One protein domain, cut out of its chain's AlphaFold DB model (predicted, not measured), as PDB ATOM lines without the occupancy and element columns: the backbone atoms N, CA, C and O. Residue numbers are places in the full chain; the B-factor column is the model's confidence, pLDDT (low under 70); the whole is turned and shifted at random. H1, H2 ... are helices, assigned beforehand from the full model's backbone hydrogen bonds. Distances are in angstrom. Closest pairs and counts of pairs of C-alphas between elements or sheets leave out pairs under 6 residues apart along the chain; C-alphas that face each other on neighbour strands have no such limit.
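This is residues 11 to 108 of the 142 residues of an uncharacterized protein of Lachnospiraceae bacterium G41 (UniProt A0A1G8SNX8). Two helices cross as an X, the long H6 and H3, while H2 and H1 make an L-shaped corner to one side, with H1 reaching outward. The short H4 packs on H3, the short H5 packs on the first part of H6, and the link of residues 60 to 69 folds back from the end of H3 to H4. The printed part has 98 residues with six named helices, in order H1 to H6, and no named strand; the class is all helix. It is compact, with a radius of gyration of the C-alphas of 13.8 A, and flat, spanning 42 by 38 by 17 A.

H6, residues 88 to 106, is the longest helix at 26.7 A, from C-alpha 88 at (-24.571, -1.746, -12.529) to C-alpha 106 at (-34.996, 11.159, 8.436). H3, residues 46 to 59, measures 20.0 A. H2 is residues 27 to 39, 18.2 A. H1 is residues 11 to 22, 17.0 A, and begins at C-alpha 11 at (-27.212, -8.300, 21.905). H4, residues 70 to 73, measures 5.0 A, and H5, residues 75 to 80, 8.5 A.

H3 is the hub, touching H2, H4 and H6. H6 touches H3 with residues 91 to 99 alone, at a steep tilt of 57 degrees, the same way; the closest C-alphas, of Phe 50 and Ile 95, are 6.4 A apart. H3 touches H4, closest at the C-alphas of Ile 53 and Ser 71, 5.6 A. H5 and H6 form a helical hairpin, opposite ways at a steep tilt of 36 degrees, only just past shallow; the closest C-alphas, of Asp 76 and Leu 88, are 6.2 A apart. H4 and H5 meet only through their link. H2 and H3 only just touch, with 3 pairs of C-alphas within 8 A, the closest those of Asn 33 and Ile 46 at 7.0 A. H1 touches H2 with residues 16 to 20 alone, about perpendicular at 81 degrees; the C-alphas of Ala 20 and Val 27 are closest at 5.4 A. H1 and H6 are only just apart, 8.3 A at the closest. The helix packing is mostly crossed. In H1, H2, H3, H5 and H6 every O i to N i+4 pair is within hydrogen-bond range; H4 is too short for such a pair.

The two C-alphas farthest apart, of Glu 11 and Gly 62, are 42.4 A from each other. The printed part has no cut. No link is long; those from H1 to H2 and from H4 to H5 are tight. The mean pLDDT of the printed part is 87.3, and residues 104 to 108 are under 70.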
ATOM      1  N   GLU A  11     -28.255  -9.276  21.575       95.31
ATOM      2  CA  GLU A  11     -27.212  -8.300  21.905       95.31
ATOM      3  C   GLU A  11     -26.430  -7.883  20.656       95.31
ATOM      4  O   GLU A  11     -26.254  -6.696  20.390       95.31
ATOM      5  N   PHE A  12     -26.006  -8.857  19.848       92.12
ATOM      6  CA  PHE A  12     -25.234  -8.586  18.642       92.12
ATOM      7  C   PHE A  12     -26.089  -7.925  17.558       92.12
ATOM      8  O   PHE A  12     -25.643  -6.977  16.914       92.12
ATOM      9  N   TYR A  13     -27.341  -8.365  17.397       93.44
ATOM     10  CA  TYR A  13     -28.288  -7.719  16.493       93.44
ATOM     11  C   TYR A  13     -28.516  -6.253  16.871       93.44
ATOM     12  O   TYR A  13     -28.511  -5.395  15.995       93.44
ATOM     13  N   SER A  14     -28.651  -5.949  18.165       92.94
ATOM     14  CA  SER A  14     -28.864  -4.578  18.647       92.94
ATOM     15  C   SER A  14     -27.699  -3.648  18.301       92.94
ATOM     16  O   SER A  14     -27.923  -2.497  17.933       92.94
ATOM     17  N   VAL A  15     -26.457  -4.145  18.365       94.56
ATOM     18  CA  VAL A  15     -25.263  -3.387  17.949       94.56
ATOM     19  C   VAL A  15     -25.285  -3.106  16.444       94.56
ATOM     20  O   VAL A  15     -25.038  -1.977  16.028       94.56
ATOM     21  N   ILE A  16     -25.620  -4.109  15.628       93.06
ATOM     22  CA  ILE A  16     -25.702  -3.950  14.167       93.06
ATOM     23  C   ILE A  16     -26.837  -2.995  13.781       93.06
ATOM     24  O   ILE A  16     -26.671  -2.173  12.884       93.06
ATOM     25  N   ASP A  17     -27.990  -3.092  14.441       92.00
ATOM     26  CA  ASP A  17     -29.137  -2.211  14.203       92.00
ATOM     27  C   ASP A  17     -28.811  -0.753  14.547       92.00
ATOM     28  O   ASP A  17     -29.175   0.149  13.792       92.00
ATOM     29  N   ALA A  18     -28.070  -0.515  15.633       90.44
ATOM     30  CA  ALA A  18     -27.588   0.817  15.981       90.44
ATOM     31  C   ALA A  18     -26.638   1.395  14.911       90.44
ATOM     32  O   ALA A  18     -26.869   2.515  14.459       90.44
ATOM     33  N   ASP A  19     -25.642   0.626  14.449       90.69
ATOM     34  CA  ASP A  19     -24.708   1.066  13.391       90.69
ATOM     35  C   ASP A  19     -25.435   1.311  12.055       90.69
ATOM     36  O   ASP A  19     -25.199   2.298  11.358       90.69
ATOM     37  N   ALA A  20     -26.396   0.450  11.709       88.38
ATOM     38  CA  ALA A  20     -27.202   0.619  10.505       88.38
ATOM     39  C   ALA A  20     -28.031   1.915  10.556       88.38
ATOM     40  O   ALA A  20     -28.065   2.660   9.574       88.38
ATOM     41  N   LYS A  21     -28.649   2.213  11.706       86.56
ATOM     42  CA  LYS A  21     -29.407   3.454  11.932       86.56
ATOM     43  C   LYS A  21     -28.526   4.695  11.870       86.56
ATOM     44  O   LYS A  21     -28.927   5.662  11.232       86.56
ATOM     45  N   GLU A  22     -27.337   4.661  12.472       86.25
ATOM     46  CA  GLU A  22     -26.371   5.767  12.406       86.25
ATOM     47  C   GLU A  22     -26.006   6.103  10.953       86.25
ATOM     48  O   GLU A  22     -25.997   7.266  10.551       86.25
ATOM     49  N   LYS A  23     -25.811   5.070  10.130       82.06
ATOM     50  CA  LYS A  23     -25.517   5.194   8.694       82.06
ATOM     51  C   LYS A  23     -26.757   5.450   7.827       82.06
ATOM     52  O   LYS A  23     -26.643   5.616   6.617       82.06
ATOM     53  N   GLY A  24     -27.959   5.476   8.406       81.50
ATOM     54  CA  GLY A  24     -29.213   5.661   7.670       81.50
ATOM     55  C   GLY A  24     -29.521   4.540   6.669       81.50
ATOM     56  O   GLY A  24     -30.180   4.778   5.655       81.50
ATOM     57  N   VAL A  25     -29.039   3.321   6.926       86.94
ATOM     58  CA  VAL A  25     -29.238   2.138   6.077       86.94
ATOM     59  C   VAL A  25     -29.959   1.027   6.839       86.94
ATOM     60  O   VAL A  25     -30.087   1.047   8.057       86.94
ATOM     61  N   SER A  26     -30.454   0.018   6.122       89.06
ATOM     62  CA  SER A  26     -31.011  -1.174   6.767       89.06
ATOM     63  C   SER A  26     -29.903  -2.117   7.236       89.06
ATOM     64  O   SER A  26     -28.854  -2.220   6.592       89.06
ATOM     65  N   VAL A  27     -30.183  -2.899   8.286       90.56
ATOM     66  CA  VAL A  27     -29.309  -3.989   8.760       90.56
ATOM     67  C   VAL A  27     -28.878  -4.906   7.612       90.56
ATOM     68  O   VAL A  27     -27.712  -5.265   7.502       90.56
ATOM     69  N   ASN A  28     -29.794  -5.228   6.693       90.44
ATOM     70  CA  ASN A  28     -29.490  -6.072   5.537       90.44
ATOM     71  C   ASN A  28     -28.431  -5.462   4.608       90.44
ATOM     72  O   ASN A  28     -27.586  -6.196   4.105       90.44
ATOM     73  N   ASN A  29     -28.478  -4.150   4.355       90.00
ATOM     74  CA  ASN A  29     -27.484  -3.492   3.506       90.00
ATOM     75  C   ASN A  29     -26.123  -3.417   4.199       90.00
ATOM     76  O   ASN A  29     -25.110  -3.653   3.548       90.00
ATOM     77  N   LEU A  30     -26.110  -3.162   5.511       91.31
ATOM     78  CA  LEU A  30     -24.884  -3.159   6.303       91.31
ATOM     79  C   LEU A  30     -24.221  -4.545   6.315       91.31
ATOM     80  O   LEU A  30     -23.058  -4.674   5.950       91.31
ATOM     81  N   VAL A  31     -24.974  -5.598   6.647       91.88
ATOM     82  CA  VAL A  31     -24.468  -6.983   6.652       91.88
ATOM     83  C   VAL A  31     -23.997  -7.401   5.263       91.88
ATOM     84  O   VAL A  31     -22.944  -8.018   5.131       91.88
ATOM     85  N   TYR A  32     -24.751  -7.058   4.217       90.56
ATOM     86  CA  TYR A  32     -24.350  -7.352   2.847       90.56
ATOM     87  C   TYR A  32     -23.012  -6.691   2.492       90.56
ATOM     88  O   TYR A  32     -22.128  -7.368   1.978       90.56
ATOM     89  N   ASN A  33     -22.843  -5.406   2.811       91.19
ATOM     90  CA  ASN A  33     -21.599  -4.678   2.569       91.19
ATOM     91  C   ASN A  33     -20.412  -5.315   3.320       91.19
ATOM     92  O   ASN A  33     -19.383  -5.580   2.706       91.19
ATOM     93  N   VAL A  34     -20.588  -5.683   4.595       91.12
ATOM     94  CA  VAL A  34     -19.556  -6.390   5.379       91.12
ATOM     95  C   VAL A  34     -19.170  -7.727   4.740       91.12
ATOM     96  O   VAL A  34     -17.989  -8.054   4.651       91.12
ATOM     97  N   LEU A  35     -20.149  -8.509   4.274       91.31
ATOM     98  CA  LEU A  35     -19.880  -9.783   3.601       91.31
ATOM     99  C   LEU A  35     -19.131  -9.585   2.281       91.31
ATOM    100  O   LEU A  35     -18.242 -10.375   1.974       91.31
ATOM    101  N   VAL A  36     -19.475  -8.548   1.513       91.44
ATOM    102  CA  VAL A  36     -18.764  -8.223   0.273       91.44
ATOM    103  C   VAL A  36     -17.311  -7.879   0.579       91.44
ATOM    104  O   VAL A  36     -16.439  -8.546   0.045       91.44
ATOM    105  N   HIS A  37     -17.039  -6.950   1.498       90.06
ATOM    106  CA  HIS A  37     -15.664  -6.580   1.867       90.06
ATOM    107  C   HIS A  37     -14.840  -7.733   2.436       90.06
ATOM    108  O   HIS A  37     -13.626  -7.774   2.272       90.06
ATOM    109  N   HIS A  38     -15.481  -8.667   3.139       92.75
ATOM    110  CA  HIS A  38     -14.761  -9.780   3.747       92.75
ATOM    111  C   HIS A  38     -14.412 -10.891   2.747       92.75
ATOM    112  O   HIS A  38     -13.373 -11.533   2.886       92.75
ATOM    113  N   PHE A  39     -15.291 -11.161   1.779       92.31
ATOM    114  CA  PHE A  39     -15.166 -12.323   0.892       92.31
ATOM    115  C   PHE A  39     -14.850 -11.978  -0.562       92.31
ATOM    116  O   PHE A  39     -14.461 -12.870  -1.318       92.31
ATOM    117  N   ILE A  40     -15.035 -10.726  -0.967       91.69
ATOM    118  CA  ILE A  40     -14.770 -10.248  -2.317       91.69
ATOM    119  C   ILE A  40     -13.633  -9.241  -2.242       91.69
ATOM    120  O   ILE A  40     -13.716  -8.245  -1.534       91.69
ATOM    121  N   ASP A  41     -12.582  -9.502  -3.010       90.31
ATOM    122  CA  ASP A  41     -11.516  -8.535  -3.238       90.31
ATOM    123  C   ASP A  41     -12.036  -7.478  -4.220       90.31
ATOM    124  O   ASP A  41     -12.171  -7.750  -5.417       90.31
ATOM    125  N   THR A  42     -12.469  -6.332  -3.691       90.31
ATOM    126  CA  THR A  42     -13.059  -5.226  -4.449       90.31
ATOM    127  C   THR A  42     -12.705  -3.888  -3.810       90.31
ATOM    128  O   THR A  42     -12.888  -3.702  -2.612       90.31
ATOM    129  N   ASP A  43     -12.296  -2.923  -4.634       88.50
ATOM    130  CA  ASP A  43     -12.047  -1.534  -4.209       88.50
ATOM    131  C   ASP A  43     -13.331  -0.684  -4.166       88.50
ATOM    132  O   ASP A  43     -13.313   0.497  -3.825       88.50
ATOM    133  N   PHE A  44     -14.469  -1.271  -4.548       91.69
ATOM    134  CA  PHE A  44     -15.767  -0.606  -4.542       91.69
ATOM    135  C   PHE A  44     -16.506  -0.815  -3.215       91.69
ATOM    136  O   PHE A  44     -16.933  -1.932  -2.909       91.69
ATOM    137  N   ASP A  45     -16.744   0.279  -2.488       91.19
ATOM    138  CA  ASP A  45     -17.590   0.312  -1.294       91.19
ATOM    139  C   ASP A  45     -18.925   1.018  -1.571       91.19
ATOM    140  O   ASP A  45     -19.009   2.239  -1.715       91.19
ATOM    141  N   ILE A  46     -20.011   0.243  -1.581       92.25
ATOM    142  CA  ILE A  46     -21.351   0.780  -1.824       92.25
ATOM    143  C   ILE A  46     -21.849   1.734  -0.726       92.25
ATOM    144  O   ILE A  46     -22.651   2.618  -1.025       92.25
ATOM    145  N   LEU A  47     -21.420   1.573   0.531       92.38
ATOM    146  CA  LEU A  47     -21.803   2.483   1.616       92.38
ATOM    147  C   LEU A  47     -21.063   3.815   1.484       92.38
ATOM    148  O   LEU A  47     -21.671   4.865   1.678       92.38
ATOM    149  N   GLU A  48     -19.792   3.789   1.087       92.75
ATOM    150  CA  GLU A  48     -19.032   5.012   0.815       92.75
ATOM    151  C   GLU A  48     -19.628   5.784  -0.372       92.75
ATOM    152  O   GLU A  48     -19.834   6.998  -0.305       92.75
ATOM    153  N   GLU A  49     -19.961   5.080  -1.455       93.56
ATOM    154  CA  GLU A  49     -20.622   5.681  -2.616       93.56
ATOM    155  C   GLU A  49     -22.010   6.227  -2.268       93.56
ATOM    156  O   GLU A  49     -22.389   7.308  -2.722       93.56
ATOM    157  N   PHE A  50     -22.750   5.534  -1.401       93.25
ATOM    158  CA  PHE A  50     -24.026   6.021  -0.895       93.25
ATOM    159  C   PHE A  50     -23.888   7.329  -0.104       93.25
ATOM    160  O   PHE A  50     -24.654   8.264  -0.347       93.25
ATOM    161  N   GLU A  51     -22.898   7.447   0.782       91.12
ATOM    162  CA  GLU A  51     -22.651   8.686   1.531       91.12
ATOM    163  C   GLU A  51     -22.235   9.848   0.615       91.12
ATOM    164  O   GLU A  51     -22.699  10.975   0.799       91.12
ATOM    165  N   LYS A  52     -21.445   9.587  -0.439       93.06
ATOM    166  CA  LYS A  52     -21.128  10.600  -1.468       93.06
ATOM    167  C   LYS A  52     -22.394  11.113  -2.157       93.06
ATOM    168  O   LYS A  52     -22.565  12.324  -2.293       93.06
ATOM    169  N   ILE A  53     -23.292  10.206  -2.543       91.94
ATOM    170  CA  ILE A  53     -24.570  10.542  -3.187       91.94
ATOM    171  C   ILE A  53     -25.468  11.336  -2.242       91.94
ATOM    172  O   ILE A  53     -26.051  12.342  -2.642       91.94
ATOM    173  N   LYS A  54     -25.570  10.914  -0.979       89.56
ATOM    174  CA  LYS A  54     -26.353  11.599   0.053       89.56
ATOM    175  C   LYS A  54     -25.844  13.018   0.295       89.56
ATOM    176  O   LYS A  54     -26.645  13.948   0.374       89.56
ATOM    177  N   LYS A  55     -24.523  13.192   0.345       89.81
ATOM    178  CA  LYS A  55     -23.896  14.507   0.464       89.81
ATOM    179  C   LYS A  55     -24.204  15.391  -0.745       89.81
ATOM    180  O   LYS A  55     -24.720  16.488  -0.558       89.81
ATOM    181  N   GLU A  56     -23.974  14.901  -1.965       89.75
ATOM    182  CA  GLU A  56     -24.278  15.658  -3.191       89.75
ATOM    183  C   GLU A  56     -25.760  16.051  -3.257       89.75
ATOM    184  O   GLU A  56     -26.096  17.180  -3.602       89.75
ATOM    185  N   ALA A  57     -26.655  15.137  -2.878       87.62
ATOM    186  CA  ALA A  57     -28.083  15.405  -2.804       87.62
ATOM    187  C   ALA A  57     -28.405  16.518  -1.788       87.62
ATOM    188  O   ALA A  57     -29.175  17.426  -2.091       87.62
ATOM    189  N   SER A  58     -27.791  16.493  -0.601       84.94
ATOM    190  CA  SER A  58     -28.024  17.509   0.437       84.94
ATOM    191  C   SER A  58     -27.544  18.915   0.058       84.94
ATOM    192  O   SER A  58     -28.095  19.900   0.536       84.94
ATOM    193  N   GLU A  59     -26.539  19.008  -0.815       87.75
ATOM    194  CA  GLU A  59     -25.973  20.273  -1.300       87.75
ATOM    195  C   GLU A  59     -26.741  20.836  -2.506       87.75
ATOM    196  O   GLU A  59     -26.497  21.965  -2.936       87.75
ATOM    197  N   ARG A  60     -27.661  20.054  -3.080       80.25
ATOM    198  CA  ARG A  60     -28.359  20.411  -4.309       80.25
ATOM    199  C   ARG A  60     -29.698  21.073  -4.018       80.25
ATOM    200  O   ARG A  60     -30.570  20.501  -3.371       80.25
ATOM    201  N   GLU A  61     -29.878  22.266  -4.568       77.19
ATOM    202  CA  GLU A  61     -31.126  23.017  -4.462       77.19
ATOM    203  C   GLU A  61     -32.105  22.671  -5.595       77.19
ATOM    204  O   GLU A  61     -31.719  22.397  -6.736       77.19
ATOM    205  N   GLY A  62     -33.402  22.739  -5.289       77.38
ATOM    206  CA  GLY A  62     -34.479  22.544  -6.258       77.38
ATOM    207  C   GLY A  62     -34.856  21.082  -6.510       77.38
ATOM    208  O   GLY A  62     -34.523  20.178  -5.749       77.38
ATOM    209  N   ASN A  63     -35.616  20.853  -7.583       74.31
ATOM    210  CA  ASN A  63     -36.116  19.524  -7.937       74.31
ATOM    211  C   ASN A  63     -35.091  18.775  -8.791       74.31
ATOM    212  O   ASN A  63     -34.755  19.225  -9.886       74.31
ATOM    213  N   TYR A  64     -34.665  17.607  -8.323       83.06
ATOM    214  CA  TYR A  64     -33.790  16.701  -9.057       83.06
ATOM    215  C   TYR A  64     -34.161  15.243  -8.763       83.06
ATOM    216  O   TYR A  64     -34.851  14.922  -7.796       83.06
ATOM    217  N   SER A  65     -33.707  14.353  -9.631       85.62
ATOM    218  CA  SER A  65     -33.737  12.906  -9.464       85.62
ATOM    219  C   SER A  65     -32.336  12.383  -9.141       85.62
ATOM    220  O   SER A  65     -31.337  13.051  -9.400       85.62
ATOM    221  N   LEU A  66     -32.233  11.149  -8.636       85.44
ATOM    222  CA  LEU A  66     -30.926  10.506  -8.433       85.44
ATOM    223  C   LEU A  66     -30.106  10.433  -9.726       85.44
ATOM    224  O   LEU A  66     -28.891  10.565  -9.683       85.44
ATOM    225  N   ASN A  67     -30.758  10.280 -10.883       88.94
ATOM    226  CA  ASN A  67     -30.068  10.253 -12.173       88.94
ATOM    227  C   ASN A  67     -29.434  11.590 -12.546       88.94
ATOM    228  O   ASN A  67     -28.590  11.609 -13.434       88.94
ATOM    229  N   ASP A  68     -29.823  12.686 -11.900       85.75
ATOM    230  CA  ASP A  68     -29.213  13.988 -12.134       85.75
ATOM    231  C   ASP A  68     -27.919  14.160 -11.329       85.75
ATOM    232  O   ASP A  68     -27.146  15.071 -11.637       85.75
ATOM    233  N   LEU A  69     -27.686  13.340 -10.292       88.31
ATOM    234  CA  LEU A  69     -26.504  13.393  -9.424       88.31
ATOM    235  C   LEU A  69     -25.302  12.763 -10.120       88.31
ATOM    236  O   LEU A  69     -25.356  11.617 -10.571       88.31
ATOM    237  N   LYS A  70     -24.198  13.506 -10.173       93.62
ATOM    238  CA  LYS A  70     -22.977  13.071 -10.845       93.62
ATOM    239  C   LYS A  70     -22.404  11.822 -10.178       93.62
ATOM    240  O   LYS A  70     -22.084  10.862 -10.868       93.62
ATOM    241  N   SER A  71     -22.376  11.780  -8.846       92.50
ATOM    242  CA  SER A  71     -21.936  10.599  -8.088       92.50
ATOM    243  C   SER A  71     -22.737   9.333  -8.416       92.50
ATOM    244  O   SER A  71     -22.172   8.244  -8.436       92.50
ATOM    245  N   PHE A  72     -24.028   9.459  -8.741       92.56
ATOM    246  CA  PHE A  72     -24.869   8.333  -9.157       92.56
ATOM    247  C   PHE A  72     -24.664   7.947 -10.632       92.56
ATOM    248  O   PHE A  72     -24.812   6.778 -11.008       92.56
ATOM    249  N   GLN A  73     -24.328   8.912 -11.490       92.81
ATOM    250  CA  GLN A  73     -23.975   8.661 -12.889       92.81
ATOM    251  C   GLN A  73     -22.630   7.933 -13.004       92.81
ATOM    252  O   GLN A  73     -22.560   6.913 -13.694       92.81
ATOM    253  N   ASP A  74     -21.625   8.390 -12.251       94.06
ATOM    254  CA  ASP A  74     -20.239   7.900 -12.260       94.06
ATOM    255  C   ASP A  74     -20.093   6.457 -11.720       94.06
ATOM    256  O   ASP A  74     -19.028   5.849 -11.833       94.06
ATOM    257  N   LEU A  75     -21.162   5.867 -11.165       93.38
ATOM    258  CA  LEU A  75     -21.180   4.470 -10.710       93.38
ATOM    259  C   LEU A  75     -20.823   3.471 -11.815       93.38
ATOM    260  O   LEU A  75     -20.271   2.418 -11.512       93.38
ATOM    261  N   ASP A  76     -21.160   3.768 -13.075       91.00
ATOM    262  CA  ASP A  76     -20.835   2.886 -14.205       91.00
ATOM    263  C   ASP A  76     -19.323   2.715 -14.357       91.00
ATOM    264  O   ASP A  76     -18.820   1.594 -14.390       91.00
ATOM    265  N   ASP A  77     -18.587   3.822 -14.363       90.69
ATOM    266  CA  ASP A  77     -17.141   3.793 -14.556       90.69
ATOM    267  C   ASP A  77     -16.427   3.175 -13.350       90.69
ATOM    268  O   ASP A  77     -15.560   2.322 -13.525       90.69
ATOM    269  N   LYS A  78     -16.879   3.483 -12.128       90.19
ATOM    270  CA  LYS A  78     -16.338   2.864 -10.908       90.19
ATOM    271  C   LYS A  78     -16.570   1.356 -10.854       90.19
ATOM    272  O   LYS A  78     -15.699   0.617 -10.406       90.19
ATOM    273  N   LEU A  79     -17.736   0.886 -11.299       91.44
ATOM    274  CA  LEU A  79     -18.051  -0.541 -11.271       91.44
ATOM    275  C   LEU A  79     -17.319  -1.324 -12.357       91.44
ATOM    276  O   LEU A  79     -16.920  -2.454 -12.086       91.44
ATOM    277  N   LYS A  80     -17.108  -0.743 -13.547       87.44
ATOM    278  CA  LYS A  80     -16.336  -1.376 -14.638       87.44
ATOM    279  C   LYS A  80     -14.914  -1.736 -14.225       87.44
ATOM    280  O   LYS A  80     -14.384  -2.737 -14.696       87.44
ATOM    281  N   GLU A  81     -14.307  -0.902 -13.389       82.81
ATOM    282  CA  GLU A  81     -12.934  -1.077 -12.907       82.81
ATOM    283  C   GLU A  81     -12.865  -1.941 -11.636       82.81
ATOM    284  O   GLU A  81     -11.782  -2.345 -11.221       82.81
ATOM    285  N   SER A  82     -14.018  -2.268 -11.044       87.81
ATOM    286  CA  SER A  82     -14.124  -3.055  -9.816       87.81
ATOM    287  C   SER A  82     -14.430  -4.531 -10.081       87.81
ATOM    288  O   SER A  82     -15.054  -4.895 -11.077       87.81
ATOM    289  N   ASN A  83     -14.092  -5.385  -9.118       90.12
ATOM    290  CA  ASN A  83     -14.535  -6.780  -9.073       90.12
ATOM    291  C   ASN A  83     -15.824  -6.950  -8.235       90.12
ATOM    292  O   ASN A  83     -16.043  -7.976  -7.589       90.12
ATOM    293  N   TYR A  84     -16.675  -5.919  -8.192       92.25
ATOM    294  CA  TYR A  84     -17.886  -5.936  -7.378       92.25
ATOM    295  C   TYR A  84     -18.883  -6.998  -7.887       92.25
ATOM    296  O   TYR A  84     -19.098  -7.125  -9.095       92.25
ATOM    297  N   PRO A  85     -19.541  -7.771  -6.999       90.62
ATOM    298  CA  PRO A  85     -20.300  -8.959  -7.403       90.62
ATOM    299  C   PRO A  85     -21.659  -8.657  -8.058       90.62
ATOM    300  O   PRO A  85     -22.320  -9.571  -8.557       90.62
ATOM    301  N   GLU A  86     -22.119  -7.404  -8.028       90.56
ATOM    302  CA  GLU A  86     -23.397  -6.979  -8.607       90.56
ATOM    303  C   GLU A  86     -23.191  -6.174  -9.893       90.56
ATOM    304  O   GLU A  86     -22.293  -5.346 -10.003       90.56
ATOM    305  N   SER A  87     -24.090  -6.366 -10.858       91.94
ATOM    306  CA  SER A  87     -24.133  -5.549 -12.074       91.94
ATOM    307  C   SER A  87     -24.564  -4.105 -11.783       91.94
ATOM    308  O   SER A  87     -25.319  -3.849 -10.841       91.94
ATOM    309  N   LEU A  88     -24.183  -3.159 -12.649       92.69
ATOM    310  CA  LEU A  88     -24.571  -1.746 -12.529       92.69
ATOM    311  C   LEU A  88     -26.074  -1.524 -12.250       92.69
ATOM    312  O   LEU A  88     -26.392  -0.758 -11.336       92.69
ATOM    313  N   PRO A  89     -27.026  -2.172 -12.959       92.06
ATOM    314  CA  PRO A  89     -28.448  -1.987 -12.668       92.06
ATOM    315  C   PRO A  89     -28.843  -2.442 -11.257       92.06
ATOM    316  O   PRO A  89     -29.704  -1.824 -10.628       92.06
ATOM    317  N   GLN A  90     -28.219  -3.511 -10.748       91.44
ATOM    318  CA  GLN A  90     -28.452  -4.012  -9.391       91.44
ATOM    319  C   GLN A  90     -27.921  -3.026  -8.348       91.44
ATOM    320  O   GLN A  90     -28.664  -2.668  -7.434       91.44
ATOM    321  N   VAL A  91     -26.702  -2.511  -8.538       92.56
ATOM    322  CA  VAL A  91     -26.105  -1.508  -7.642       92.56
ATOM    323  C   VAL A  91     -26.936  -0.227  -7.621       92.56
ATOM    324  O   VAL A  91     -27.322   0.238  -6.550       92.56
ATOM    325  N   LYS A  92     -27.320   0.303  -8.791       92.69
ATOM    326  CA  LYS A  92     -28.184   1.492  -8.890       92.69
ATOM    327  C   LYS A  92     -29.535   1.291  -8.204       92.69
ATOM    328  O   LYS A  92     -30.007   2.189  -7.506       92.69
ATOM    329  N   SER A  93     -30.145   0.115  -8.356       91.06
ATOM    330  CA  SER A  93     -31.407  -0.216  -7.680       91.06
ATOM    331  C   SER A  93     -31.242  -0.263  -6.161       91.06
ATOM    332  O   SER A  93     -32.076   0.271  -5.430       91.06
ATOM    333  N   ARG A  94     -30.150  -0.865  -5.678       90.56
ATOM    334  CA  ARG A  94     -29.838  -0.974  -4.251       90.56
ATOM    335  C   ARG A  94     -29.583   0.393  -3.622       90.56
ATOM    336  O   ARG A  94     -30.196   0.699  -2.605       90.56
ATOM    337  N   ILE A  95     -28.768   1.229  -4.260       92.56
ATOM    338  CA  ILE A  95     -28.516   2.609  -3.823       92.56
ATOM    339  C   ILE A  95     -29.813   3.421  -3.815       92.56
ATOM    340  O   ILE A  95     -30.085   4.127  -2.850       92.56
ATOM    341  N   SER A  96     -30.662   3.277  -4.836       90.38
ATOM    342  CA  SER A  96     -31.960   3.969  -4.876       90.38
ATOM    343  C   SER A  96     -32.861   3.565  -3.706       90.38
ATOM    344  O   SER A  96     -33.521   4.411  -3.103       90.38
ATOM    345  N   LEU A  97     -32.870   2.276  -3.348       88.69
ATOM    346  CA  LEU A  97     -33.611   1.776  -2.191       88.69
ATOM    347  C   LEU A  97     -33.019   2.287  -0.870       88.69
ATOM    348  O   LEU A  97     -33.770   2.688   0.014       88.69
ATOM    349  N   MET A  98     -31.689   2.301  -0.738       88.62
ATOM    350  CA  MET A  98     -31.001   2.873   0.424       88.62
ATOM    351  C   MET A  98     -31.349   4.349   0.599       88.62
ATOM    352  O   MET A  98     -31.712   4.764   1.695       88.62
ATOM    353  N   PHE A  99     -31.330   5.114  -0.493       87.88
ATOM    354  CA  PHE A  99     -31.672   6.529  -0.488       87.88
ATOM    355  C   PHE A  99     -33.116   6.751  -0.052       87.88
ATOM    356  O   PHE A  99     -33.365   7.519   0.876       87.88
ATOM    357  N   LYS A 100     -34.061   6.010  -0.642       84.75
ATOM    358  CA  LYS A 100     -35.470   6.054  -0.246       84.75
ATOM    359  C   LYS A 100     -35.642   5.777   1.250       84.75
ATOM    360  O   LYS A 100     -36.290   6.559   1.939       84.75
ATOM    361  N   ASN A 101     -35.029   4.706   1.749       80.50
ATOM    362  CA  ASN A 101     -35.113   4.343   3.160       80.50
ATOM    363  C   ASN A 101     -34.511   5.439   4.053       80.50
ATOM    364  O   ASN A 101     -35.099   5.777   5.071       80.50
ATOM    365  N   SER A 102     -33.376   6.032   3.671       78.75
ATOM    366  CA  SER A 102     -32.737   7.098   4.453       78.75
ATOM    367  C   SER A 102     -33.606   8.354   4.565       78.75
ATOM    368  O   SER A 102     -33.649   8.981   5.622       78.75
ATOM    369  N   VAL A 103     -34.359   8.682   3.509       72.19
ATOM    370  CA  VAL A 103     -35.341   9.771   3.535       72.19
ATOM    371  C   VAL A 103     -36.496   9.409   4.469       72.19
ATOM    372  O   VAL A 103     -36.858  10.222   5.312       72.19
ATOM    373  N   GLU A 104     -37.026   8.184   4.391       65.12
ATOM    374  CA  GLU A 104     -38.087   7.706   5.296       65.12
ATOM    375  C   GLU A 104     -37.647   7.701   6.773       65.12
ATOM    376  O   GLU A 104     -38.434   8.076   7.635       65.12
ATOM    377  N   TYR A 105     -36.390   7.349   7.071       54.72
ATOM    378  CA  TYR A 105     -35.835   7.384   8.432       54.72
ATOM    379  C   TYR A 105     -35.560   8.802   8.948       54.72
ATOM    380  O   TYR A 105     -35.642   9.030  10.151       54.72
ATOM    381  N   THR A 106     -35.245   9.752   8.063       50.25
ATOM    382  CA  THR A 106     -34.996  11.159   8.436       50.25
ATOM    383  C   THR A 106     -36.300  11.925   8.669       50.25
ATOM    384  O   THR A 106     -36.324  12.901   9.419       50.25
ATOM    385  N   ILE A 107     -37.413  11.469   8.083       43.59
ATOM    386  CA  ILE A 107     -38.757  11.961   8.396       43.59
ATOM    387  C   ILE A 107     -39.166  11.380   9.760       43.59
ATOM    388  O   ILE A 107     -39.934  10.425   9.868       43.59
ATOM    389  N   HIS A 108     -38.625  11.954  10.834       38.31
ATOM    390  CA  HIS A 108     -39.104  11.684  12.181       38.31
ATOM    391  C   HIS A 108     -40.532  12.224  12.326       38.31
ATOM    392  O   HIS A 108     -40.803  13.416  12.193       38.31
TER     393      HIS A 108